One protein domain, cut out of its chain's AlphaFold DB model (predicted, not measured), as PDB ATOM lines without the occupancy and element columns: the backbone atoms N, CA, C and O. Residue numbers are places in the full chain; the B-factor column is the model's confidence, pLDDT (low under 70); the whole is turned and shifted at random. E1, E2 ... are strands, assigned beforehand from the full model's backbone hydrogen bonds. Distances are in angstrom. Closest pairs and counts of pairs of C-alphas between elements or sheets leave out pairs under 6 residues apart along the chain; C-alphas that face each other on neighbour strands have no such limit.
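What this domain is: This is residues 346 to 386 of the 802 residues of an uncharacterized protein of Lentisphaerae bacterium (UniProt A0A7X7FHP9). Two hairpins of strands, E1 with E2 and the longer E3 with E4, lie roughly one over the other, loosely face to face, with a gap between them. Their turns, residues 355 to 356 and 375 to 379, are at the same end of the long axis, and the link from E2 to E3, residues 361 to 368, joins the hairpins round the other end, where the first and last printed residues also lie. The printed part has 41 residues, with no named helix and four named strands in the order E1, E2, E3, E4, which make two antiparallel sheets of two strands each, E1 - E2 and E3 - E4. The class is all strand, though under half of the residues, 20 of 41, are in named elements. The whole is compact, with a radius of gyration of the C-alphas of 9.9 A, and elongated, with spans of 27 by 15 by 13 A.

How they stand to each other: The first strand, E1, residues 351 to 354, and the second, E2, residues 357 to 360, form a hairpin with a tight link of 2 residues. They are antiparallel neighbours, with 151 degrees between their N-to-C directions. C-alphas 351 and 360 face each other at 4.2 A, and C-alphas 354 and 357 at 5.4 A. Across this pair, N 352 and O 359 are within hydrogen-bond range at 2.8 A, and so are N 359 and O 352 at 2.8 A. A short link of 8 residues then leads to E3, residues 369 to 374. The closest C-alphas of E2 and E3 are those of Ile 359 and Gln 373, 8.0 A apart, the one pair within 8 A, and the centres of the two strands are 12.2 A from each other. E3 forms a hairpin with E4, residues 380 to 385, through a tight link of 5 residues. These two are antiparallel neighbours as well, with 154 degrees between their directions. C-alphas 374 and 380 face each other at 4.5 A, and C-alphas 369 and 385 at 5.4 A. N 373 and O 381 are within hydrogen-bond range at 2.9 A, as are N 385 and O 369 at 2.9 A. E1 is apart from E3 and from E4, and E2 is apart from E4.

Where its parts are: The printed part begins at Ala 346, with its C-alpha at (17.920, 37.494, -34.700). E1 runs from Thr 351, C-alpha at (22.988, 35.032, -41.034), to Val 354, and is 9.7 A long from first to last C-alpha. After Gly 355 and Glu 356, E2 runs from Gln 357 to Ser 360 over 9.9 A. E3 runs from Ser 369, C-alpha at (11.025, 32.146, -29.510), to Gln 374 over 16.8 A. E4 runs from Trp 380 to Ile 385, C-alpha at (13.953, 35.495, -32.488), over 15.7 A. E3 and E4, with 6 residues each, are the longest strands by residues.

The domain as a whole: The two C-alphas farthest apart are those of Asn 368 and Asp 377, at 27.4 A. The first and last printed C-alphas, those of Ala 346 and Cys 386, are 6.0 A apart. The printed part has no cut from 346 to 386, and none of its links is long. The mean pLDDT of the printed part is 88.6, and no printed residue is under 70.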
ATOM      1  N   ALA A 346      17.848  38.017 -33.349       92.00
ATOM      2  CA  ALA A 346      17.920  37.494 -34.700       92.00
ATOM      3  C   ALA A 346      16.529  37.389 -35.313       92.00
ATOM      4  O   ALA A 346      15.528  37.470 -34.610       92.00
ATOM      5  N   PHE A 347      16.438  37.180 -36.617       91.31
ATOM      6  CA  PHE A 347      15.167  36.861 -37.268       91.31
ATOM      7  C   PHE A 347      15.335  35.691 -38.238       91.31
ATOM      8  O   PHE A 347      16.456  35.351 -38.632       91.31
ATOM      9  N   PRO A 348      14.234  35.036 -38.628       90.69
ATOM     10  CA  PRO A 348      14.320  33.836 -39.451       90.69
ATOM     11  C   PRO A 348      14.931  34.122 -40.825       90.69
ATOM     12  O   PRO A 348      14.608  35.118 -41.477       90.69
ATOM     13  N   GLY A 349      15.865  33.265 -41.244       89.69
ATOM     14  CA  GLY A 349      16.654  33.439 -42.465       89.69
ATOM     15  C   GLY A 349      17.856  34.385 -42.339       89.69
ATOM     16  O   GLY A 349      18.581  34.569 -43.321       89.69
ATOM     17  N   GLN A 350      18.088  34.993 -41.172       92.38
ATOM     18  CA  GLN A 350      19.255  35.841 -40.947       92.38
ATOM     19  C   GLN A 350      20.537  35.016 -40.807       92.38
ATOM     20  O   GLN A 350      20.550  33.996 -40.121       92.38
ATOM     21  N   THR A 351      21.640  35.507 -41.369       92.31
ATOM     22  CA  THR A 351      22.988  35.032 -41.034       92.31
ATOM     23  C   THR A 351      23.716  36.076 -40.195       92.31
ATOM     24  O   THR A 351      23.835  37.237 -40.590       92.31
ATOM     25  N   LEU A 352      24.200  35.657 -39.028       90.44
ATOM     26  CA  LEU A 352      24.910  36.475 -38.049       90.44
ATOM     27  C   LEU A 352      26.363  36.014 -37.928       90.44
ATOM     28  O   LEU A 352      26.638  34.817 -37.873       90.44
ATOM     29  N   ARG A 353      27.294  36.966 -37.813       87.75
ATOM     30  CA  ARG A 353      28.695  36.684 -37.482       87.75
ATOM     31  C   ARG A 353      28.872  36.721 -35.965       87.75
ATOM     32  O   ARG A 353      28.679  37.774 -35.358       87.75
ATOM     33  N   VAL A 354      29.277  35.608 -35.358       84.31
ATOM     34  CA  VAL A 354      29.619  35.539 -33.929       84.31
ATOM     35  C   VAL A 354      31.047  35.030 -33.773       84.31
ATOM     36  O   VAL A 354      31.353  33.871 -34.050       84.31
ATOM     37  N   GLY A 355      31.948  35.924 -33.357       81.75
ATOM     38  CA  GLY A 355      33.384  35.650 -33.369       81.75
ATOM     39  C   GLY A 355      33.869  35.315 -34.783       81.75
ATOM     40  O   GLY A 355      33.713  36.110 -35.712       81.75
ATOM     41  N   GLU A 356      34.440  34.123 -34.954       81.94
ATOM     42  CA  GLU A 356      34.926  33.633 -36.251       81.94
ATOM     43  C   GLU A 356      33.940  32.704 -36.988       81.94
ATOM     44  O   GLU A 356      34.296  32.131 -38.023       81.94
ATOM     45  N   GLN A 357      32.706  32.562 -36.498       86.06
ATOM     46  CA  GLN A 357      31.704  31.648 -37.053       86.06
ATOM     47  C   GLN A 357      30.489  32.402 -37.598       86.06
ATOM     48  O   GLN A 357      30.059  33.404 -37.026       86.06
ATOM     49  N   ASP A 358      29.935  31.894 -38.699       90.81
ATOM     50  CA  ASP A 358      28.657  32.347 -39.247       90.81
ATOM     51  C   ASP A 358      27.547  31.425 -38.741       90.81
ATOM     52  O   ASP A 358      27.652  30.201 -38.836       90.81
ATOM     53  N   ILE A 359      26.487  32.016 -38.199       91.88
ATOM     54  CA  ILE A 359      25.317  31.316 -37.673       91.88
ATOM     55  C   ILE A 359      24.119  31.727 -38.518       91.88
ATOM     56  O   ILE A 359      23.734  32.895 -38.522       91.88
ATOM     57  N   SER A 360      23.532  30.770 -39.234       92.88
ATOM     58  CA  SER A 360      22.319  30.984 -40.023       92.88
ATOM     59  C   SER A 360      21.094  30.521 -39.247       92.88
ATOM     60  O   SER A 360      20.987  29.347 -38.897       92.88
ATOM     61  N   ILE A 361      20.161  31.438 -39.010       93.94
ATOM     62  CA  ILE A 361      18.866  31.137 -38.406       93.94
ATOM     63  C   ILE A 361      17.963  30.506 -39.474       93.94
ATOM     64  O   ILE A 361      17.741  31.130 -40.519       93.94
ATOM     65  N   PRO A 362      17.415  29.298 -39.249       92.75
ATOM     66  CA  PRO A 362      16.493  28.664 -40.188       92.75
ATOM     67  C   PRO A 362      15.283  29.551 -40.507       92.75
ATOM     68  O   PRO A 362      14.773  30.261 -39.638       92.75
ATOM     69  N   MET A 363      14.815  29.515 -41.757       89.25
ATOM     70  CA  MET A 363      13.711  30.365 -42.236       89.25
ATOM     71  C   MET A 363      12.372  30.053 -41.547       89.25
ATOM     72  O   MET A 363      11.526  30.931 -41.406       89.25
ATOM     73  N   ASP A 364      12.196  28.808 -41.111       88.50
ATOM     74  CA  ASP A 364      11.026  28.271 -40.412       88.50
ATOM     75  C   ASP A 364      11.080  28.466 -38.887       88.50
ATOM     76  O   ASP A 364      10.168  28.045 -38.176       88.50
ATOM     77  N   THR A 365      12.122  29.125 -38.369       90.00
ATOM     78  CA  THR A 365      12.214  29.436 -36.939       90.00
ATOM     79  C   THR A 365      11.064  30.357 -36.534       90.00
ATOM     80  O   THR A 365      10.829  31.393 -37.154       90.00
ATOM     81  N   HIS A 366      10.342  29.996 -35.476       85.75
ATOM     82  CA  HIS A 366       9.202  30.771 -34.994       85.75
ATOM     83  C   HIS A 366       9.659  32.088 -34.341       85.75
ATOM     84  O   HIS A 366      10.609  32.100 -33.558       85.75
ATOM     85  N   CYS A 367       8.982  33.202 -34.618       85.00
ATOM     86  CA  CYS A 367       9.248  34.481 -33.945       85.00
ATOM     87  C   CYS A 367       8.749  34.470 -32.491       85.00
ATOM     88  O   CYS A 367       7.955  33.624 -32.100       85.00
ATOM     89  N   ASN A 368       9.238  35.377 -31.648       79.81
ATOM     90  CA  ASN A 368       9.009  35.365 -30.197       79.81
ATOM     91  C   ASN A 368       9.429  34.044 -29.516       79.81
ATOM     92  O   ASN A 368       8.864  33.654 -28.496       79.81
ATOM     93  N   SER A 369      10.422  33.354 -30.080       83.75
ATOM     94  CA  SER A 369      11.025  32.146 -29.510       83.75
ATOM     95  C   SER A 369      12.526  32.342 -29.301       83.75
ATOM     96  O   SER A 369      13.089  33.354 -29.724       83.75
ATOM     97  N   ARG A 370      13.184  31.373 -28.659       88.25
ATOM     98  CA  ARG A 370      14.642  31.344 -28.535       88.25
ATOM     99  C   ARG A 370      15.242  30.267 -29.429       88.25
ATOM    100  O   ARG A 370      14.874  29.095 -29.340       88.25
ATOM    101  N   TYR A 371      16.225  30.654 -30.232       91.88
ATOM    102  CA  TYR A 371      17.046  29.725 -31.000       91.88
ATOM    103  C   TYR A 371      18.354  29.437 -30.266       91.88
ATOM    104  O   TYR A 371      19.022  30.354 -29.792       91.88
ATOM    105  N   TRP A 372      18.726  28.160 -30.194       92.62
ATOM    106  CA  TRP A 372      19.940  27.701 -29.524       92.62
ATOM    107  C   TRP A 372      20.930  27.132 -30.531       92.62
ATOM    108  O   TRP A 372      20.576  26.261 -31.324       92.62
ATOM    109  N   GLN A 373      22.185  27.560 -30.438       91.75
ATOM    110  CA  GLN A 373      23.279  27.047 -31.256       91.75
ATOM    111  C   GLN A 373      24.476  26.719 -30.374       91.75
ATOM    112  O   GLN A 373      24.941  27.564 -29.615       91.75
ATOM    113  N   GLN A 374      25.012  25.509 -30.507       90.56
ATOM    114  CA  GLN A 374      26.297  25.173 -29.909       90.56
ATOM    115  C   GLN A 374      27.418  25.543 -30.884       90.56
ATOM    116  O   GLN A 374      27.337  25.214 -32.073       90.56
ATOM    117  N   ILE A 375      28.448  26.235 -30.401       85.81
ATOM    118  CA  ILE A 375      29.654  26.534 -31.184       85.81
ATOM    119  C   ILE A 375      30.723  25.453 -30.975       85.81
ATOM    120  O   ILE A 375      30.594  24.582 -30.116       85.81
ATOM    121  N   ALA A 376      31.780  25.485 -31.789       83.06
ATOM    122  CA  ALA A 376      32.777  24.408 -31.887       83.06
ATOM    123  C   ALA A 376      33.471  24.003 -30.567       83.06
ATOM    124  O   ALA A 376      33.933  22.868 -30.459       83.06
ATOM    125  N   ASP A 377      33.552  24.894 -29.575       84.75
ATOM    126  CA  ASP A 377      34.141  24.604 -28.259       84.75
ATOM    127  C   ASP A 377      33.144  24.001 -27.247       84.75
ATOM    128  O   ASP A 377      33.511  23.703 -26.112       84.75
ATOM    129  N   GLY A 378      31.891  23.787 -27.662       84.19
ATOM    130  CA  GLY A 378      30.821  23.247 -26.831       84.19
ATOM    131  C   GLY A 378      29.992  24.303 -26.092       84.19
ATOM    132  O   GLY A 378      29.023  23.935 -25.425       84.19
ATOM    133  N   THR A 379      30.315  25.591 -26.220       86.88
ATOM    134  CA  THR A 379      29.549  26.686 -25.605       86.88
ATOM    135  C   THR A 379      28.195  26.863 -26.293       86.88
ATOM    136  O   THR A 379      28.091  26.784 -27.520       86.88
ATOM    137  N   TRP A 380      27.150  27.129 -25.508       90.75
ATOM    138  CA  TRP A 380      25.834  27.485 -26.030       90.75
ATOM    139  C   TRP A 380      25.723  28.985 -26.290       90.75
ATOM    140  O   TRP A 380      26.077  29.813 -25.450       90.75
ATOM    141  N   LEU A 381      25.160  29.317 -27.443       89.75
ATOM    142  CA  LEU A 381      24.639  30.630 -27.775       89.75
ATOM    143  C   LEU A 381      23.120  30.561 -27.859       89.75
ATOM    144  O   LEU A 381      22.557  29.574 -28.341       89.75
ATOM    145  N   ASP A 382      22.484  31.638 -27.424       90.94
ATOM    146  CA  ASP A 382      21.064  31.881 -27.586       90.94
ATOM    147  C   ASP A 382      20.802  33.156 -28.394       90.94
ATOM    148  O   ASP A 382      21.548  34.143 -28.299       90.94
ATOM    149  N   PHE A 383      19.727  33.107 -29.180       91.31
ATOM    150  CA  PHE A 383      19.205  34.231 -29.944       91.31
ATOM    151  C   PHE A 383      17.712  34.395 -29.696       91.31
ATOM    152  O   PHE A 383      16.951  33.429 -29.792       91.31
ATOM    153  N   ASP A 384      17.311  35.627 -29.421       89.12
ATOM    154  CA  ASP A 384      15.929  36.030 -29.235       89.12
ATOM    155  C   ASP A 384      15.348  36.318 -30.634       89.12
ATOM    156  O   ASP A 384      15.757  37.258 -31.325       89.12
ATOM    157  N   ILE A 385      14.456  35.443 -31.112       89.31
ATOM    158  CA  ILE A 385      13.953  35.495 -32.488       89.31
ATOM    159  C   ILE A 385      12.835  36.526 -32.587       89.31
ATOM    160  O   ILE A 385      11.743  36.331 -32.062       89.31
ATOM    161  N   CYS A 386      13.103  37.618 -33.286       87.50
ATOM    162  CA  CYS A 386      12.212  38.755 -33.462       87.50
ATOM    163  C   CYS A 386      11.483  38.699 -34.812       87.50
ATOM    164  O   CYS A 386      11.883  37.978 -35.732       87.50
TER     165      CYS A 386